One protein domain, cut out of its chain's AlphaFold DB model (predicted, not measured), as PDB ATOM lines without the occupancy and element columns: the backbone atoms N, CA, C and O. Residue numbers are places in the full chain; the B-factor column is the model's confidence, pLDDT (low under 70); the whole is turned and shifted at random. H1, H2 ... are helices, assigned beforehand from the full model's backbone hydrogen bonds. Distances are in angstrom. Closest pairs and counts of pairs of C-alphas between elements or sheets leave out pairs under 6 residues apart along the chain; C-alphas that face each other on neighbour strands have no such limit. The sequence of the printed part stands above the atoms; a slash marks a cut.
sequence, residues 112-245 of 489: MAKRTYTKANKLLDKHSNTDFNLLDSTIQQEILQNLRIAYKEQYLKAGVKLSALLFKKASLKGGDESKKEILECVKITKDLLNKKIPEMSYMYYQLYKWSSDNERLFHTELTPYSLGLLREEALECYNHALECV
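AT A GLANCE: This is residues 112 to 245 of the 489 residues of an uncharacterized protein of Helicobacter trogontum (UniProt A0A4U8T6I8). Helices folded back and forth make a stack in which H1, H2, H3, H4, H5 and H7 follow one another from one end to the other, each packed on the next. H3, H4 and H5 form an up-and-down bundle of three in the middle, with the hairpin of H1 and H2 extending it at one end, H7 covering H5 at the other, and the short H6 near the end of H5. The printed part has 134 residues with seven named helices, H1 to H7 in chain order, and no named strand; its class is all helix. It is compact, with a radius of gyration of the C-alphas of 14.7 A, and rounded, spanning 38 by 31 by 26 A.

IN THESE COORDINATES: H1, residues 112 to 126, begins at C-alpha 112 (30.544, -47.546, -37.760) and is 21.2 A long from first to last C-alpha. H2 is residues 137 to 152, 22.3 A, and H3 is residues 156 to 170, 21.0 A. H4, residues 176 to 193, is the longest with 18 residues and 25.9 A; its first C-alpha is at (11.977, -55.094, -16.168). H5 is residues 198 to 212, 21.3 A, and H6 is residues 224 to 227, 5.2 A. H7, residues 231 to 243, 18.4 A, ends at C-alpha 243 (12.907, -20.431, -26.560).

HOW THE PARTS SIT: H1 and H2 form a helical hairpin and touch, their closest C-alphas being those of Ala 113 and Ala 150 at 4.0 A; the tilt of 32 degrees is only just shallow. H2 touches H3 with residues 144 to 151 alone, closest at the C-alphas of Tyr 151 and Gly 159, 5.0 A. H3 and H4 touch and run opposite ways, with the C-alphas of Ala 170 and Ser 178 closest at 4.5 A. H4 touches H5 with residues 186 to 193 alone, closest at the C-alphas of Thr 189 and Met 200, 5.9 A, at a steep tilt of 43 degrees, opposite ways. H3 and H5 run the same way at a shallow tilt of 24 degrees and touch, the C-alphas of Val 160 and Met 200 being closest at 6.6 A. H5 is the hub, touching four helices: besides H3 and H4 it touches H7, where the C-alphas of Ser 201 and Cys 237 are closest at 4.4 A, and H6, where those of Ser 211 and Pro 224 are closest at 5.3 A. H1 and H7 are apart. In H1, H2, H3, H4, H5 and H7 every O i to N i+4 pair is within hydrogen-bond range; H6 is too short for such a pair.

THE WHOLE: The two C-alphas farthest apart are those of Met 112 and Glu 215, 41.8 A. The printed part has no cut. The link from H5 to H6, 11 residues, is long. The mean pLDDT of the printed part is 95.2, and no printed residue is under 70.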
ATOM      1  N   MET A 112      31.480 -46.710 -38.507       95.81
ATOM      2  CA  MET A 112      30.544 -47.546 -37.760       95.81
ATOM      3  C   MET A 112      29.286 -46.765 -37.366       95.81
ATOM      4  O   MET A 112      28.171 -47.227 -37.633       95.81
ATOM      5  N   ALA A 113      29.444 -45.565 -36.797       95.12
ATOM      6  CA  ALA A 113      28.321 -44.691 -36.470       95.12
ATOM      7  C   ALA A 113      27.504 -44.331 -37.716       95.12
ATOM      8  O   ALA A 113      26.276 -44.438 -37.702       95.12
ATOM      9  N   LYS A 114      28.169 -43.993 -38.828       95.69
ATOM     10  CA  LYS A 114      27.514 -43.670 -40.102       95.69
ATOM     11  C   LYS A 114      26.672 -44.831 -40.609       95.69
ATOM     12  O   LYS A 114      25.503 -44.640 -40.957       95.69
ATOM     13  N   ARG A 115      27.249 -46.035 -40.645       96.94
ATOM     14  CA  ARG A 115      26.586 -47.248 -41.137       96.94
ATOM     15  C   ARG A 115      25.366 -47.600 -40.289       96.94
ATOM     16  O   ARG A 115      24.289 -47.825 -40.840       96.94
ATOM     17  N   THR A 116      25.525 -47.631 -38.970       97.44
ATOM     18  CA  THR A 116      24.461 -48.033 -38.037       97.44
ATOM     19  C   THR A 116      23.357 -46.981 -37.942       97.44
ATOM     20  O   THR A 116      22.184 -47.326 -38.085       97.44
ATOM     21  N   TYR A 117      23.695 -45.692 -37.852       96.94
ATOM     22  CA  TYR A 117      22.699 -44.614 -37.873       96.94
ATOM     23  C   TYR A 117      21.900 -44.588 -39.182       96.94
ATOM     24  O   TYR A 117      20.674 -44.466 -39.168       96.94
ATOM     25  N   THR A 118      22.572 -44.771 -40.324       96.44
ATOM     26  CA  THR A 118      21.898 -44.871 -41.628       96.44
ATOM     27  C   THR A 118      20.965 -46.079 -41.679       96.44
ATOM     28  O   THR A 118      19.853 -45.963 -42.189       96.44
ATOM     29  N   LYS A 119      21.380 -47.231 -41.134       97.44
ATOM     30  CA  LYS A 119      20.540 -48.435 -41.074       97.44
ATOM     31  C   LYS A 119      19.284 -48.204 -40.226       97.44
ATOM     32  O   LYS A 119      18.189 -48.508 -40.691       97.44
ATOM     33  N   ALA A 120      19.430 -47.602 -39.044       97.38
ATOM     34  CA  ALA A 120      18.300 -47.248 -38.184       97.38
ATOM     35  C   ALA A 120      17.321 -46.288 -38.878       97.38
ATOM     36  O   ALA A 120      16.114 -46.514 -38.849       97.38
ATOM     37  N   ASN A 121      17.826 -45.245 -39.549       96.50
ATOM     38  CA  ASN A 121      16.967 -44.302 -40.271       96.50
ATOM     39  C   ASN A 121      16.249 -44.952 -41.448       96.50
ATOM     40  O   ASN A 121      15.051 -44.759 -41.574       96.50
ATOM     41  N   LYS A 122      16.924 -45.786 -42.246       96.88
ATOM     42  CA  LYS A 122      16.272 -46.508 -43.350       96.88
ATOM     43  C   LYS A 122      15.114 -47.385 -42.869       96.88
ATOM     44  O   LYS A 122      14.096 -47.462 -43.549       96.88
ATOM     45  N   LEU A 123      15.263 -48.040 -41.716       96.19
ATOM     46  CA  LEU A 123      14.186 -48.829 -41.113       96.19
ATOM     47  C   LEU A 123      13.024 -47.937 -40.664       96.19
ATOM     48  O   LEU A 123      11.876 -48.243 -40.964       96.19
ATOM     49  N   LEU A 124      13.314 -46.815 -40.005       95.44
ATOM     50  CA  LEU A 124      12.281 -45.857 -39.608       95.44
ATOM     51  C   LEU A 124      11.556 -45.253 -40.817       95.44
ATOM     52  O   LEU A 124      10.333 -45.183 -40.810       95.44
ATOM     53  N   ASP A 125      12.282 -44.888 -41.874       94.56
ATOM     54  CA  ASP A 125      11.715 -44.303 -43.092       94.56
ATOM     55  C   ASP A 125      10.812 -45.309 -43.824       94.56
ATOM     56  O   ASP A 125       9.713 -44.955 -44.263       94.56
ATOM     57  N   LYS A 126      11.227 -46.587 -43.882       94.94
ATOM     58  CA  LYS A 126      10.426 -47.696 -44.430       94.94
ATOM     59  C   LYS A 126       9.082 -47.860 -43.708       94.94
ATOM     60  O   LYS A 126       8.118 -48.306 -44.323       94.94
ATOM     61  N   HIS A 127       9.017 -47.487 -42.431       92.81
ATOM     62  CA  HIS A 127       7.829 -47.591 -41.585       92.81
ATOM     63  C   HIS A 127       7.294 -46.225 -41.128       92.81
ATOM     64  O   HIS A 127       6.639 -46.125 -40.095       92.81
ATOM     65  N   SER A 128       7.534 -45.168 -41.907       88.88
ATOM     66  CA  SER A 128       7.183 -43.784 -41.551       88.88
ATOM     67  C   SER A 128       5.687 -43.540 -41.293       88.88
ATOM     68  O   SER A 128       5.344 -42.625 -40.550       88.88
ATOM     69  N   ASN A 129       4.804 -44.377 -41.850       88.12
ATOM     70  CA  ASN A 129       3.348 -44.307 -41.655       88.12
ATOM     71  C   ASN A 129       2.835 -45.171 -40.489       88.12
ATOM     72  O   ASN A 129       1.626 -45.337 -40.327       88.12
ATOM     73  N   THR A 130       3.724 -45.773 -39.701       90.31
ATOM     74  CA  THR A 130       3.364 -46.649 -38.583       90.31
ATOM     75  C   THR A 130       4.002 -46.124 -37.309       90.31
ATOM     76  O   THR A 130       5.192 -45.813 -37.280       90.31
ATOM     77  N   ASP A 131       3.217 -46.020 -36.236       89.75
ATOM     78  CA  ASP A 131       3.765 -45.621 -34.945       89.75
ATOM     79  C   ASP A 131       4.840 -46.622 -34.492       89.75
ATOM     80  O   ASP A 131       4.638 -47.835 -34.572       89.75
ATOM     81  N   PHE A 132       5.975 -46.119 -33.996       92.88
ATOM     82  CA  PHE A 132       7.087 -46.947 -33.523       92.88
ATOM     83  C   PHE A 132       6.638 -48.051 -32.556       92.88
ATOM     84  O   PHE A 132       7.118 -49.178 -32.661       92.88
ATOM     85  N   ASN A 133       5.680 -47.762 -31.669       91.12
ATOM     86  CA  ASN A 133       5.177 -48.710 -30.673       91.12
ATOM     87  C   ASN A 133       4.374 -49.869 -31.275       91.12
ATOM     88  O   ASN A 133       4.234 -50.900 -30.613       91.12
ATOM     89  N   LEU A 134       3.885 -49.707 -32.507       92.25
ATOM     90  CA  LEU A 134       3.125 -50.703 -33.266       92.25
ATOM     91  C   LEU A 134       4.002 -51.537 -34.211       92.25
ATOM     92  O   LEU A 134       3.503 -52.458 -34.853       92.25
ATOM     93  N   LEU A 135       5.294 -51.221 -34.321       93.75
ATOM     94  CA  LEU A 135       6.233 -52.034 -35.091       93.75
ATOM     95  C   LEU A 135       6.473 -53.390 -34.425       93.75
ATOM     96  O   LEU A 135       6.373 -53.531 -33.205       93.75
ATOM     97  N   ASP A 136       6.868 -54.367 -35.239       94.06
ATOM     98  CA  ASP A 136       7.326 -55.659 -34.740       94.06
ATOM     99  C   ASP A 136       8.496 -55.492 -33.752       94.06
ATOM    100  O   ASP A 136       9.394 -54.665 -33.948       94.06
ATOM    101  N   SER A 137       8.487 -56.296 -32.687       92.00
ATOM    102  CA  SER A 137       9.469 -56.205 -31.600       92.00
ATOM    103  C   SER A 137      10.915 -56.390 -32.074       92.00
ATOM    104  O   SER A 137      11.817 -55.720 -31.564       92.00
ATOM    105  N   THR A 138      11.152 -57.226 -33.091       95.00
ATOM    106  CA  THR A 138      12.492 -57.440 -33.653       95.00
ATOM    107  C   THR A 138      12.968 -56.207 -34.417       95.00
ATOM    108  O   THR A 138      14.121 -55.801 -34.266       95.00
ATOM    109  N   ILE A 139      12.065 -55.534 -35.139       95.62
ATOM    110  CA  ILE A 139      12.350 -54.283 -35.853       95.62
ATOM    111  C   ILE A 139      12.637 -53.156 -34.855       95.62
ATOM    112  O   ILE A 139      13.610 -52.416 -35.026       95.62
ATOM    113  N   GLN A 140      11.834 -53.038 -33.790       95.62
ATOM    114  CA  GLN A 140      12.076 -52.067 -32.714       95.62
ATOM    115  C   GLN A 140      13.474 -52.257 -32.117       95.62
ATOM    116  O   GLN A 140      14.242 -51.297 -32.030       95.62
ATOM    117  N   GLN A 141      13.828 -53.492 -31.747       95.50
ATOM    118  CA  GLN A 141      15.137 -53.790 -31.165       95.50
ATOM    119  C   GLN A 141      16.284 -53.557 -32.146       95.50
ATOM    120  O   GLN A 141      17.320 -53.022 -31.752       95.50
ATOM    121  N   GLU A 142      16.109 -53.877 -33.430       97.56
ATOM    122  CA  GLU A 142      17.120 -53.595 -34.446       97.56
ATOM    123  C   GLU A 142      17.369 -52.084 -34.589       97.56
ATOM    124  O   GLU A 142      18.526 -51.651 -34.641       97.56
ATOM    125  N   ILE A 143      16.314 -51.264 -34.607       98.06
ATOM    126  CA  ILE A 143      16.438 -49.800 -34.652       98.06
ATOM    127  C   ILE A 143      17.180 -49.292 -33.411       98.06
ATOM    128  O   ILE A 143      18.183 -48.582 -33.547       98.06
ATOM    129  N   LEU A 144      16.729 -49.677 -32.212       98.00
ATOM    130  CA  LEU A 144      17.326 -49.233 -30.948       98.00
ATOM    131  C   LEU A 144      18.793 -49.662 -30.840       98.00
ATOM    132  O   LEU A 144      19.642 -48.847 -30.488       98.00
ATOM    133  N   GLN A 145      19.125 -50.901 -31.209       98.00
ATOM    134  CA  GLN A 145      20.495 -51.405 -31.150       98.00
ATOM    135  C   GLN A 145      21.434 -50.662 -32.108       98.00
ATOM    136  O   GLN A 145      22.552 -50.315 -31.725       98.00
ATOM    137  N   ASN A 146      20.991 -50.369 -33.332       98.38
ATOM    138  CA  ASN A 146      21.789 -49.575 -34.267       98.38
ATOM    139  C   ASN A 146      22.015 -48.142 -33.750       98.38
ATOM    140  O   ASN A 146      23.124 -47.619 -33.863       98.38
ATOM    141  N   LEU A 147      21.002 -47.520 -33.138       98.38
ATOM    142  CA  LEU A 147      21.152 -46.198 -32.522       98.38
ATOM    143  C   LEU A 147      22.081 -46.230 -31.299       98.38
ATOM    144  O   LEU A 147      22.910 -45.333 -31.157       98.38
ATOM    145  N   ARG A 148      22.010 -47.275 -30.462       98.31
ATOM    146  CA  ARG A 148      22.931 -47.494 -29.331       98.31
ATOM    147  C   ARG A 148      24.380 -47.582 -29.790       98.31
ATOM    148  O   ARG A 148      25.241 -46.954 -29.181       98.31
ATOM    149  N   ILE A 149      24.656 -48.338 -30.855       98.06
ATOM    150  CA  ILE A 149      26.011 -48.454 -31.415       98.06
ATOM    151  C   ILE A 149      26.493 -47.087 -31.911       98.06
ATOM    152  O   ILE A 149      27.562 -46.641 -31.505       98.06
ATOM    153  N   ALA A 150      25.687 -46.381 -32.708       97.06
ATOM    154  CA  ALA A 150      26.053 -45.052 -33.197       97.06
ATOM    155  C   ALA A 150      26.288 -44.041 -32.059       97.06
ATOM    156  O   ALA A 150      27.212 -43.233 -32.133       97.06
ATOM    157  N   TYR A 151      25.489 -44.092 -30.991       97.00
ATOM    158  CA  TYR A 151      25.673 -43.220 -29.833       97.00
ATOM    159  C   TYR A 151      26.957 -43.538 -29.053       97.00
ATOM    160  O   TYR A 151      27.682 -42.616 -28.686       97.00
ATOM    161  N   LYS A 152      27.289 -44.824 -28.852       96.31
ATOM    162  CA  LYS A 152      28.555 -45.243 -28.212       96.31
ATOM    163  C   LYS A 152      29.783 -44.724 -28.961       96.31
ATOM    164  O   LYS A 152      30.761 -44.324 -28.338       96.31
ATOM    165  N   GLU A 153      29.676 -44.636 -30.281       95.31
ATOM    166  CA  GLU A 153      30.649 -44.018 -31.187       95.31
ATOM    167  C   GLU A 153      30.627 -42.469 -31.161       95.31
ATOM    168  O   GLU A 153      31.132 -41.816 -32.072       95.31
ATOM    169  N   GLN A 154      30.041 -41.862 -30.122       92.56
ATOM    170  CA  GLN A 154      29.959 -40.415 -29.877       92.56
ATOM    171  C   GLN A 154      29.107 -39.626 -30.883       92.56
ATOM    172  O   GLN A 154      29.157 -38.392 -30.918       92.56
ATOM    173  N   TYR A 155      28.260 -40.294 -31.673       94.62
ATOM    174  CA  TYR A 155      27.336 -39.589 -32.556       94.62
ATOM    175  C   TYR A 155      26.091 -39.112 -31.793       94.62
ATOM    176  O   TYR A 155      25.087 -39.816 -31.677       94.62
ATOM    177  N   LEU A 156      26.147 -37.876 -31.282       95.06
ATOM    178  CA  LEU A 156      25.130 -37.308 -30.380       95.06
ATOM    179  C   LEU A 156      23.708 -37.350 -30.955       95.06
ATOM    180  O   LEU A 156      22.758 -37.631 -30.230       95.06
ATOM    181  N   LYS A 157      23.551 -37.139 -32.269       94.75
ATOM    182  CA  LYS A 157      22.242 -37.183 -32.941       94.75
ATOM    183  C   LYS A 157      21.575 -38.561 -32.826       94.75
ATOM    184  O   LYS A 157      20.347 -38.644 -32.786       94.75
ATOM    185  N   ALA A 158      22.361 -39.640 -32.757       96.19
ATOM    186  CA  ALA A 158      21.832 -40.968 -32.461       96.19
ATOM    187  C   ALA A 158      21.359 -41.079 -31.010       96.19
ATOM    188  O   ALA A 158      20.305 -41.662 -30.794       96.19
ATOM    189  N   GLY A 159      22.070 -40.479 -30.049       97.25
ATOM    190  CA  GLY A 159      21.660 -40.432 -28.641       97.25
ATOM    191  C   GLY A 159      20.329 -39.708 -28.439       97.25
ATOM    192  O   GLY A 159      19.425 -40.248 -27.807       97.25
ATOM    193  N   VAL A 160      20.154 -38.548 -29.080       96.81
ATOM    194  CA  VAL A 160      18.877 -37.809 -29.077       96.81
ATOM    195  C   VAL A 160      17.746 -38.693 -29.604       96.81
ATOM    196  O   VAL A 160      16.747 -38.910 -28.921       96.81
ATOM    197  N   LYS A 161      17.933 -39.296 -30.786       97.00
ATOM    198  CA  LYS A 161      16.915 -40.160 -31.400       97.00
ATOM    199  C   LYS A 161      16.641 -41.429 -30.583       97.00
ATOM    200  O   LYS A 161      15.496 -41.861 -30.499       97.00
ATOM    201  N   LEU A 162      17.674 -42.009 -29.975       98.38
ATOM    202  CA  LEU A 162      17.574 -43.178 -29.106       98.38
ATOM    203  C   LEU A 162      16.748 -42.866 -27.858       98.38
ATOM    204  O   LEU A 162      15.802 -43.593 -27.582       98.38
ATOM    205  N   SER A 163      17.061 -41.779 -27.146       98.19
ATOM    206  CA  SER A 163      16.339 -41.379 -25.929       98.19
ATOM    207  C   SER A 163      14.837 -41.203 -26.186       98.19
ATOM    208  O   SER A 163      14.019 -41.760 -25.454       98.19
ATOM    209  N   ALA A 164      14.474 -40.550 -27.297       97.31
ATOM    210  CA  ALA A 164      13.086 -40.365 -27.703       97.31
ATOM    211  C   ALA A 164      12.359 -41.689 -27.975       97.31
ATOM    212  O   ALA A 164      11.233 -41.878 -27.514       97.31
ATOM    213  N   LEU A 165      12.994 -42.626 -28.687       97.19
ATOM    214  CA  LEU A 165      12.383 -43.924 -28.989       97.19
ATOM    215  C   LEU A 165      12.304 -44.843 -27.763       97.19
ATOM    216  O   LEU A 165      11.302 -45.537 -27.607       97.19
ATOM    217  N   LEU A 166      13.311 -44.822 -26.882       97.62
ATOM    218  CA  LEU A 166      13.281 -45.548 -25.607       97.62
ATOM    219  C   LEU A 166      12.128 -45.060 -24.735       97.62
ATOM    220  O   LEU A 166      11.316 -45.863 -24.283       97.62
ATOM    221  N   PHE A 167      12.009 -43.741 -24.558       96.56
ATOM    222  CA  PHE A 167      10.921 -43.159 -23.781       96.56
ATOM    223  C   PHE A 167       9.557 -43.487 -24.396       96.56
ATOM    224  O   PHE A 167       8.662 -43.958 -23.696       96.56
ATOM    225  N   LYS A 168       9.408 -43.328 -25.718       94.44
ATOM    226  CA  LYS A 168       8.167 -43.656 -26.434       94.44
ATOM    227  C   LYS A 168       7.756 -45.124 -26.262       94.44
ATOM    228  O   LYS A 168       6.572 -45.390 -26.063       94.44
ATOM    229  N   LYS A 169       8.714 -46.056 -26.309       93.62
ATOM    230  CA  LYS A 169       8.468 -47.498 -26.141       93.62
ATOM    231  C   LYS A 169       8.104 -47.866 -24.705       93.62
ATOM    232  O   LYS A 169       7.189 -48.664 -24.501       93.62
ATOM    233  N   ALA A 170       8.828 -47.316 -23.734       93.81
ATOM    234  CA  ALA A 170       8.802 -47.791 -22.358       93.81
ATOM    235  C   ALA A 170       7.824 -47.038 -21.445       93.81
ATOM    236  O   ALA A 170       7.291 -47.634 -20.518       93.81
ATOM    237  N   SER A 171       7.528 -45.761 -21.714       91.06
ATOM    238  CA  SER A 171       6.671 -44.922 -20.848       91.06
ATOM    239  C   SER A 171       5.235 -45.436 -20.684       91.06
ATOM    240  O   SER A 171       4.564 -45.070 -19.720       91.06
ATOM    241  N   LEU A 172       4.774 -46.288 -21.607       88.88
ATOM    242  CA  LEU A 172       3.427 -46.868 -21.644       88.88
ATOM    243  C   LEU A 172       3.420 -48.399 -21.472       88.88
ATOM    244  O   LEU A 172       2.414 -49.040 -21.771       88.88
ATOM    245  N   LYS A 173       4.532 -49.007 -21.036       89.31
ATOM    246  CA  LYS A 173       4.661 -50.462 -20.843       89.31
ATOM    247  C   LYS A 173       5.262 -50.766 -19.474       89.31
ATOM    248  O   LYS A 173       6.062 -49.989 -18.973       89.31
ATOM    249  N   GLY A 174       4.882 -51.895 -18.881       87.44
ATOM    250  CA  GLY A 174       5.472 -52.401 -17.639       87.44
ATOM    251  C   GLY A 174       6.524 -53.490 -17.866       87.44
ATOM    252  O   GLY A 174       6.669 -54.015 -18.970       87.44
ATOM    253  N   GLY A 175       7.210 -53.868 -16.786       90.69
ATOM    254  CA  GLY A 175       8.199 -54.950 -16.757       90.69
ATOM    255  C   GLY A 175       9.654 -54.479 -16.661       90.69
ATOM    256  O   GLY A 175       9.976 -53.300 -16.797       90.69
ATOM    257  N   ASP A 176      10.565 -55.419 -16.411       92.44
ATOM    258  CA  ASP A 176      11.977 -55.094 -16.168       92.44
ATOM    259  C   ASP A 176      12.689 -54.522 -17.400       92.44
ATOM    260  O   ASP A 176      13.617 -53.722 -17.267       92.44
ATOM    261  N   GLU A 177      12.277 -54.923 -18.604       91.88
ATOM    262  CA  GLU A 177      12.851 -54.402 -19.847       91.88
ATOM    263  C   GLU A 177      12.498 -52.924 -20.043       91.88
ATOM    264  O   GLU A 177      13.405 -52.111 -20.219       91.88
ATOM    265  N   SER A 178      11.220 -52.544 -19.929       93.38
ATOM    266  CA  SER A 178      10.805 -51.142 -20.062       93.38
ATOM    267  C   SER A 178      11.428 -50.270 -18.970       93.38
ATOM    268  O   SER A 178      11.905 -49.171 -19.253       93.38
ATOM    269  N   LYS A 179      11.566 -50.790 -17.744       95.75
ATOM    270  CA  LYS A 179      12.298 -50.105 -16.669       95.75
ATOM    271  C   LYS A 179      13.748 -49.803 -17.061       95.75
ATOM    272  O   LYS A 179      14.214 -48.678 -16.875       95.75
ATOM    273  N   LYS A 180      14.468 -50.785 -17.619       96.56
ATOM    274  CA  LYS A 180      15.851 -50.598 -18.099       96.56
ATOM    275  C   LYS A 180      15.927 -49.565 -19.222       96.56
ATOM    276  O   LYS A 180      16.861 -48.769 -19.235       96.56
ATOM    277  N   GLU A 181      14.949 -49.543 -20.122       96.94
ATOM    278  CA  GLU A 181      14.876 -48.572 -21.219       96.94
ATOM    279  C   GLU A 181      14.626 -47.139 -20.726       96.94
ATOM    280  O   GLU A 181      15.258 -46.208 -21.229       96.94
ATOM    281  N   ILE A 182      13.785 -46.947 -19.701       97.75
ATOM    282  CA  ILE A 182      13.614 -45.636 -19.050       97.75
ATOM    283  C   ILE A 182      14.915 -45.182 -18.384       97.75
ATOM    284  O   ILE A 182      15.341 -44.046 -18.586       97.75
ATOM    285  N   LEU A 183      15.587 -46.060 -17.632       98.00
ATOM    286  CA  LEU A 183      16.863 -45.725 -16.984       98.00
ATOM    287  C   LEU A 183      17.957 -45.388 -18.011       98.00
ATOM    288  O   LEU A 183      18.729 -44.448 -17.811       98.00
ATOM    289  N   GLU A 184      18.004 -46.115 -19.130       98.38
ATOM    290  CA  GLU A 184      18.887 -45.806 -20.258       98.38
ATOM    291  C   GLU A 184      18.560 -44.428 -20.858       98.38
ATOM    292  O   GLU A 184      19.468 -43.625 -21.075       98.38
ATOM    293  N   CYS A 185      17.277 -44.120 -21.067       98.50
ATOM    294  CA  CYS A 185      16.830 -42.820 -21.567       98.50
ATOM    295  C   CYS A 185      17.243 -41.663 -20.641       98.50
ATOM    296  O   CYS A 185      17.811 -40.673 -21.113       98.50
ATOM    297  N   VAL A 186      17.033 -41.800 -19.327       98.38
ATOM    298  CA  VAL A 186      17.436 -40.799 -18.323       98.38
ATOM    299  C   VAL A 186      18.942 -40.562 -18.366       98.38
ATOM    300  O   VAL A 186      19.382 -39.411 -18.373       98.38
ATOM    301  N   LYS A 187      19.736 -41.636 -18.446       98.25
ATOM    302  CA  LYS A 187      21.195 -41.537 -18.532       98.25
ATOM    303  C   LYS A 187      21.632 -40.756 -19.772       98.25
ATOM    304  O   LYS A 187      22.357 -39.776 -19.641       98.25
ATOM    305  N   ILE A 188      21.149 -41.145 -20.956       98.38
ATOM    306  CA  ILE A 188      21.468 -40.453 -22.217       98.38
ATOM    307  C   ILE A 188      21.052 -38.981 -22.141       98.38
ATOM    308  O   ILE A 188      21.777 -38.105 -22.605       98.38
ATOM    309  N   THR A 189      19.896 -38.703 -21.538       98.19
ATOM    310  CA  THR A 189      19.389 -37.339 -21.388       98.19
ATOM    311  C   THR A 189      20.330 -36.468 -20.582       98.19
ATOM    312  O   THR A 189      20.771 -35.434 -21.081       98.19
ATOM    313  N   LYS A 190      20.728 -36.926 -19.397       97.25
ATOM    314  CA  LYS A 190      21.677 -36.210 -18.541       97.25
ATOM    315  C   LYS A 190      23.053 -36.052 -19.188       97.25
ATOM    316  O   LYS A 190      23.616 -34.961 -19.146       97.25
ATOM    317  N   ASP A 191      23.557 -37.096 -19.849       96.00
ATOM    318  CA  ASP A 191      24.839 -37.051 -20.563       96.00
ATOM    319  C   ASP A 191      24.846 -35.961 -21.656       96.00
ATOM    320  O   ASP A 191      25.869 -35.315 -21.911       96.00
ATOM    321  N   LEU A 192      23.697 -35.742 -22.305       96.38
ATOM    322  CA  LEU A 192      23.555 -34.804 -23.416       96.38
ATOM    323  C   LEU A 192      23.079 -33.401 -23.016       96.38
ATOM    324  O   LEU A 192      23.235 -32.482 -23.825       96.38
ATOM    325  N   LEU A 193      22.565 -33.185 -21.802       94.44
ATOM    326  CA  LEU A 193      22.086 -31.867 -21.358       94.44
ATOM    327  C   LEU A 193      23.166 -30.782 -21.449       94.44
ATOM    328  O   LEU A 193      22.928 -29.700 -21.988       94.44
ATOM    329  N   ASN A 194      24.398 -31.104 -21.046       91.50
ATOM    330  CA  ASN A 194      25.538 -30.179 -21.099       91.50
ATOM    331  C   ASN A 194      25.924 -29.752 -22.527       91.50
ATOM    332  O   ASN A 194      26.710 -28.822 -22.711       91.50
ATOM    333  N   LYS A 195      25.391 -30.422 -23.556       92.25
ATOM    334  CA  LYS A 195      25.587 -30.045 -24.961       92.25
ATOM    335  C   LYS A 195      24.620 -28.953 -25.421       92.25
ATOM    336  O   LYS A 195      24.762 -28.498 -26.549       92.25
ATOM    337  N   LYS A 196      23.670 -28.524 -24.575       89.81
ATOM    338  CA  LYS A 196      22.634 -27.527 -24.901       89.81
ATOM    339  C   LYS A 196      21.828 -27.899 -26.154       89.81
ATOM    340  O   LYS A 196      21.476 -27.043 -26.959       89.81
ATOM    341  N   ILE A 197      21.558 -29.195 -26.331       95.31
ATOM    342  CA  ILE A 197      20.704 -29.698 -27.410       95.31
ATOM    343  C   ILE A 197      19.241 -29.460 -27.001       95.31
ATOM    344  O   ILE A 197      18.811 -30.055 -26.009       95.31
ATOM    345  N   PRO A 198      18.460 -28.642 -27.730       95.62
ATOM    346  CA  PRO A 198      17.105 -28.274 -27.316       95.62
ATOM    347  C   PRO A 198      16.162 -29.465 -27.123       95.62
ATOM    348  O   PRO A 198      15.390 -29.502 -26.166       95.62
ATOM    349  N   GLU A 199      16.255 -30.478 -27.988       96.19
ATOM    350  CA  GLU A 199      15.449 -31.698 -27.884       96.19
ATOM    351  C   GLU A 199      15.738 -32.475 -26.589       96.19
ATOM    352  O   GLU A 199      14.845 -33.128 -26.051       96.19
ATOM    353  N   MET A 200      16.956 -32.370 -26.046       97.69
ATOM    354  CA  MET A 200      17.313 -33.003 -24.772       97.69
ATOM    355  C   MET A 200      16.813 -32.213 -23.570       97.69
ATOM    356  O   MET A 200      16.431 -32.826 -22.577       97.69
ATOM    357  N   SER A 201      16.739 -30.882 -23.670       97.50
ATOM    358  CA  SER A 201      16.032 -30.070 -22.676       97.50
ATOM    359  C   SER A 201      14.558 -30.482 -22.612       97.50
ATOM    360  O   SER A 201      14.043 -30.784 -21.535       97.50
ATOM    361  N   TYR A 202      13.895 -30.628 -23.763       97.69
ATOM    362  CA  TYR A 202      12.520 -31.126 -23.773       97.69
ATOM    363  C   TYR A 202      12.403 -32.556 -23.223       97.69
ATOM    364  O   TYR A 202      11.498 -32.831 -22.440       97.69
ATOM    365  N   MET A 203      13.327 -33.462 -23.566       98.19
ATOM    366  CA  MET A 203      13.324 -34.829 -23.030       98.19
ATOM    367  C   MET A 203      13.478 -34.866 -21.503       98.19
ATOM    368  O   MET A 203      12.782 -35.631 -20.840       98.19
ATOM    369  N   TYR A 204      14.345 -34.027 -20.927       98.50
ATOM    370  CA  TYR A 204      14.489 -33.932 -19.471       98.50
ATOM    371  C   TYR A 204      13.180 -33.490 -18.815       98.50
ATOM    372  O   TYR A 204      12.714 -34.126 -17.867       98.50
ATOM    373  N   TYR A 205      12.554 -32.446 -19.363       97.75
ATOM    374  CA  TYR A 205      11.233 -31.995 -18.934       97.75
ATOM    375  C   TYR A 205      10.185 -33.117 -19.026       97.75
ATOM    376  O   TYR A 205       9.470 -33.366 -18.058       97.75
ATOM    377  N   GLN A 206      10.136 -33.846 -20.145       96.75
ATOM    378  CA  GLN A 206       9.194 -34.953 -20.347       96.75
ATOM    379  C   GLN A 206       9.401 -36.092 -19.347       96.75
ATOM    380  O   GLN A 206       8.427 -36.608 -18.801       96.75
ATOM    381  N   LEU A 207      10.650 -36.462 -19.054       97.44
ATOM    382  CA  LEU A 207      10.970 -37.466 -18.038       97.44
ATOM    383  C   LEU A 207      10.552 -37.005 -16.637       97.44
ATOM    384  O   LEU A 207       9.988 -37.797 -15.880       97.44
ATOM    385  N   TYR A 208      10.787 -35.735 -16.293       97.69
ATOM    386  CA  TYR A 208      10.360 -35.171 -15.011       97.69
ATOM    387  C   TYR A 208       8.832 -35.165 -14.894       97.69
ATOM    388  O   TYR A 208       8.287 -35.653 -13.905       97.69
ATOM    389  N   LYS A 209       8.134 -34.694 -15.932       95.50
ATOM    390  CA  LYS A 209       6.669 -34.694 -16.021       95.50
ATOM    391  C   LYS A 209       6.090 -36.097 -15.875       95.50
ATOM    392  O   LYS A 209       5.267 -36.328 -14.999       95.50
ATOM    393  N   TRP A 210       6.568 -37.047 -16.675       95.19
ATOM    394  CA  TRP A 210       6.107 -38.436 -16.633       95.19
ATOM    395  C   TRP A 210       6.372 -39.102 -15.281       95.19
ATOM    396  O   TRP A 210       5.501 -39.787 -14.751       95.19
ATOM    397  N   SER A 211       7.548 -38.877 -14.688       95.38
ATOM    398  CA  SER A 211       7.886 -39.446 -13.377       95.38
ATOM    399  C   SER A 211       7.171 -38.758 -12.206       95.38
ATOM    400  O   SER A 211       7.053 -39.367 -11.141       95.38
ATOM    401  N   SER A 212       6.644 -37.547 -12.400       94.19
ATOM    402  CA  SER A 212       5.807 -36.828 -11.424       94.19
ATOM    403  C   SER A 212       4.325 -37.211 -11.494       94.19
ATOM    404  O   SER A 212       3.573 -36.895 -10.576       94.19
ATOM    405  N   ASP A 213       3.899 -37.886 -12.566       90.69
ATOM    406  CA  ASP A 213       2.518 -38.333 -12.731       90.69
ATOM    407  C   ASP A 213       2.213 -39.514 -11.796       90.69
ATOM    408  O   ASP A 213       2.704 -40.628 -12.003       90.69
ATOM    409  N   ASN A 214       1.395 -39.262 -10.772       81.56
ATOM    410  CA  ASN A 214       0.960 -40.267  -9.798       81.56
ATOM    411  C   ASN A 214      -0.156 -41.184 -10.329       81.56
ATOM    412  O   ASN A 214      -0.453 -42.196  -9.698       81.56
ATOM    413  N   GLU A 215      -0.770 -40.852 -11.468       82.88
ATOM    414  CA  GLU A 215      -1.855 -41.632 -12.080       82.88
ATOM    415  C   GLU A 215      -1.347 -42.627 -13.133       82.88
ATOM    416  O   GLU A 215      -2.130 -43.367 -13.737       82.88
ATOM    417  N   ARG A 216      -0.029 -42.680 -13.371       87.44
ATOM    418  CA  ARG A 216       0.537 -43.584 -14.373       87.44
ATOM    419  C   ARG A 216       0.338 -45.056 -13.999       87.44
ATOM    420  O   ARG A 216       0.522 -45.471 -12.859       87.44
ATOM    421  N   LEU A 217       0.039 -45.866 -15.014       84.94
ATOM    422  CA  LEU A 217      -0.247 -47.298 -14.859       84.94
ATOM    423  C   LEU A 217       0.996 -48.151 -14.568       84.94
ATOM    424  O   LEU A 217       0.891 -49.202 -13.940       84.94
ATOM    425  N   PHE A 218       2.165 -47.731 -15.054       89.12
ATOM    426  CA  PHE A 218       3.403 -48.505 -14.980       89.12
ATOM    427  C   PHE A 218       4.521 -47.695 -14.336       89.12
ATOM    428  O   PHE A 218       4.548 -46.468 -14.418       89.12
ATOM    429  N   HIS A 219       5.483 -48.399 -13.741       90.12
ATOM    430  CA  HIS A 219       6.690 -47.806 -13.168       90.12
ATOM    431  C   HIS A 219       6.422 -46.744 -12.093       90.12
ATOM    432  O   HIS A 219       7.113 -45.724 -12.032       90.12
ATOM    433  N   THR A 220       5.402 -46.932 -11.253       90.44
ATOM    434  CA  THR A 220       5.070 -46.001 -10.157       90.44
ATOM    435  C   THR A 220       6.219 -45.847  -9.157       90.44
ATOM    436  O   THR A 220       6.338 -44.810  -8.512       90.44
ATOM    437  N   GLU A 221       7.145 -46.808  -9.100       92.25
ATOM    438  CA  GLU A 221       8.365 -46.718  -8.301       92.25
ATOM    439  C   GLU A 221       9.407 -45.728  -8.858       92.25
ATOM    440  O   GLU A 221      10.281 -45.280  -8.117       92.25
ATOM    441  N   LEU A 222       9.339 -45.378 -10.151       94.69
ATOM    442  CA  LEU A 222      10.270 -44.448 -10.800       94.69
ATOM    443  C   LEU A 222       9.855 -42.982 -10.601       94.69
ATOM    444  O   LEU A 222       9.360 -42.327 -11.513       94.69
ATOM    445  N   THR A 223      10.025 -42.453  -9.395       95.50
ATOM    446  CA  THR A 223       9.760 -41.037  -9.066       95.50
ATOM    447  C   THR A 223      10.846 -40.096  -9.611       95.50
ATOM    448  O   THR A 223      11.950 -40.573  -9.908       95.50
ATOM    449  N   PRO A 224      10.623 -38.762  -9.669       96.62
ATOM    450  CA  PRO A 224      11.657 -37.820 -10.098       96.62
ATOM    451  C   PRO A 224      12.916 -37.953  -9.236       96.62
ATOM    452  O   PRO A 224      14.023 -38.008  -9.763       96.62
ATOM    453  N   TYR A 225      12.742 -38.143  -7.923       96.75
ATOM    454  CA  TYR A 225      13.835 -38.407  -6.988       96.75
ATOM    455  C   TYR A 225      14.631 -39.668  -7.356       96.75
ATOM    456  O   TYR A 225      15.853 -39.611  -7.453       96.75
ATOM    457  N   SER A 226      13.958 -40.793  -7.631       96.38
ATOM    458  CA  SER A 226      14.639 -42.051  -7.993       96.38
ATOM    459  C   SER A 226      15.426 -41.961  -9.308       96.38
ATOM    460  O   SER A 226      16.430 -42.647  -9.485       96.38
ATOM    461  N   LEU A 227      14.986 -41.089 -10.221       97.00
ATOM    462  CA  LEU A 227      15.651 -40.810 -11.492       97.00
ATOM    463  C   LEU A 227      16.686 -39.677 -11.372       97.00
ATOM    464  O   LEU A 227      17.414 -39.399 -12.331       97.00
ATOM    465  N   GLY A 228      16.774 -39.027 -10.207       97.12
ATOM    466  CA  GLY A 228      17.606 -37.856  -9.937       97.12
ATOM    467  C   GLY A 228      17.242 -36.645 -10.797       97.12
ATOM    468  O   GLY A 228      18.147 -35.979 -11.294       97.12
ATOM    469  N   LEU A 229      15.957 -36.436 -11.076       97.81
ATOM    470  CA  LEU A 229      15.442 -35.312 -11.854       97.81
ATOM    471  C   LEU A 229      14.976 -34.208 -10.900       97.81
ATOM    472  O   LEU A 229      14.208 -34.473  -9.972       97.81
ATOM    473  N   LEU A 230      15.434 -32.981 -11.134       97.75
ATOM    474  CA  LEU A 230      15.137 -31.812 -10.311       97.75
ATOM    475  C   LEU A 230      14.066 -30.946 -10.973       97.75
ATOM    476  O   LEU A 230      14.035 -30.797 -12.196       97.75
ATOM    477  N   ARG A 231      13.192 -30.355 -10.153       97.38
ATOM    478  CA  ARG A 231      12.084 -29.519 -10.628       97.38
ATOM    479  C   ARG A 231      12.592 -28.261 -11.319       97.38
ATOM    480  O   ARG A 231      12.107 -27.908 -12.390       97.38
ATOM    481  N   GLU A 232      13.557 -27.596 -10.698       97.31
ATOM    482  CA  GLU A 232      14.141 -26.342 -11.164       97.31
ATOM    483  C   GLU A 232      14.856 -26.555 -12.503       97.31
ATOM    484  O   GLU A 232      14.609 -25.821 -13.455       97.31
ATOM    485  N   GLU A 233      15.639 -27.633 -12.624       97.69
ATOM    486  CA  GLU A 233      16.301 -28.011 -13.880       97.69
ATOM    487  C   GLU A 233      15.278 -28.370 -14.972       97.69
ATOM    488  O   GLU A 233      15.456 -28.006 -16.134       97.69
ATOM    489  N   ALA A 234      14.166 -29.027 -14.616       97.94
ATOM    490  CA  ALA A 234      13.083 -29.302 -15.558       97.94
ATOM    491  C   ALA A 234      12.390 -28.019 -16.045       97.94
ATOM    492  O   ALA A 234      12.049 -27.935 -17.226       97.94
ATOM    493  N   LEU A 235      12.215 -27.017 -15.176       97.69
ATOM    494  CA  LEU A 235      11.658 -25.712 -15.544       97.69
ATOM    495  C   LEU A 235      12.603 -24.936 -16.469       97.69
ATOM    496  O   LEU A 235      12.165 -24.406 -17.492       97.69
ATOM    497  N   GLU A 236      13.897 -24.895 -16.152       97.31
ATOM    498  CA  GLU A 236      14.918 -24.291 -17.018       97.31
ATOM    499  C   GLU A 236      14.962 -24.976 -18.388       97.31
ATOM    500  O   GLU A 236      14.949 -24.313 -19.428       97.31
ATOM    501  N   CYS A 237      14.936 -26.309 -18.401       97.88
ATOM    502  CA  CYS A 237      14.907 -27.097 -19.623       97.88
ATOM    503  C   CYS A 237      13.641 -26.848 -20.455       97.88
ATOM    504  O   CYS A 237      13.725 -26.773 -21.684       97.88
ATOM    505  N   TYR A 238      12.480 -26.698 -19.815       97.56
ATOM    506  CA  TYR A 238      11.237 -26.406 -20.523       97.56
ATOM    507  C   TYR A 238      11.264 -25.015 -21.166       97.56
ATOM    508  O   TYR A 238      10.982 -24.885 -22.357       97.56
ATOM    509  N   ASN A 239      11.706 -23.998 -20.419       97.31
ATOM    510  CA  ASN A 239      11.899 -22.648 -20.948       97.31
ATOM    511  C   ASN A 239      12.890 -22.634 -22.121       97.31
ATOM    512  O   ASN A 239      12.578 -22.088 -23.177       97.31
ATOM    513  N   HIS A 240      14.034 -23.312 -21.994       96.94
ATOM    514  CA  HIS A 240      15.013 -23.415 -23.078       96.94
ATOM    515  C   HIS A 240      14.441 -24.115 -24.326       96.94
ATOM    516  O   HIS A 240      14.705 -23.691 -25.453       96.94
ATOM    517  N   ALA A 241      13.635 -25.168 -24.154       97.19
ATOM    518  CA  ALA A 241      12.983 -25.855 -25.269       97.19
ATOM    519  C   ALA A 241      11.963 -24.955 -25.995       97.19
ATOM    520  O   ALA A 241      11.916 -24.975 -27.229       97.19
ATOM    521  N   LEU A 242      11.198 -24.146 -25.254       96.56
ATOM    522  CA  LEU A 242      10.272 -23.151 -25.810       96.56
ATOM    523  C   LEU A 242      11.018 -22.034 -26.549       96.56
ATOM    524  O   LEU A 242      10.699 -21.751 -27.702       96.56
ATOM    525  N   GLU A 243      12.055 -21.457 -25.939       95.19
ATOM    526  CA  GLU A 243      12.907 -20.431 -26.560       95.19
ATOM    527  C   GLU A 243      13.580 -20.950 -27.838       95.19
ATOM    528  O   GLU A 243      13.693 -20.242 -28.841       95.19
ATOM    529  N   CYS A 244      13.981 -22.218 -27.856       95.75
ATOM    530  CA  CYS A 244      14.532 -22.847 -29.050       95.75
ATOM    531  C   CYS A 244      13.465 -23.311 -30.051       95.75
ATOM    532  O   CYS A 244      13.835 -23.839 -31.107       95.75
ATOM    533  N   VAL A 245      12.174 -23.145 -29.748       96.75
ATOM    534  CA  VAL A 245      11.024 -23.544 -30.572       96.75
ATOM    535  C   VAL A 245      11.076 -25.035 -30.925       96.75
ATOM    536  O   VAL A 245      11.020 -25.430 -32.093       96.75
TER     537      VAL A 245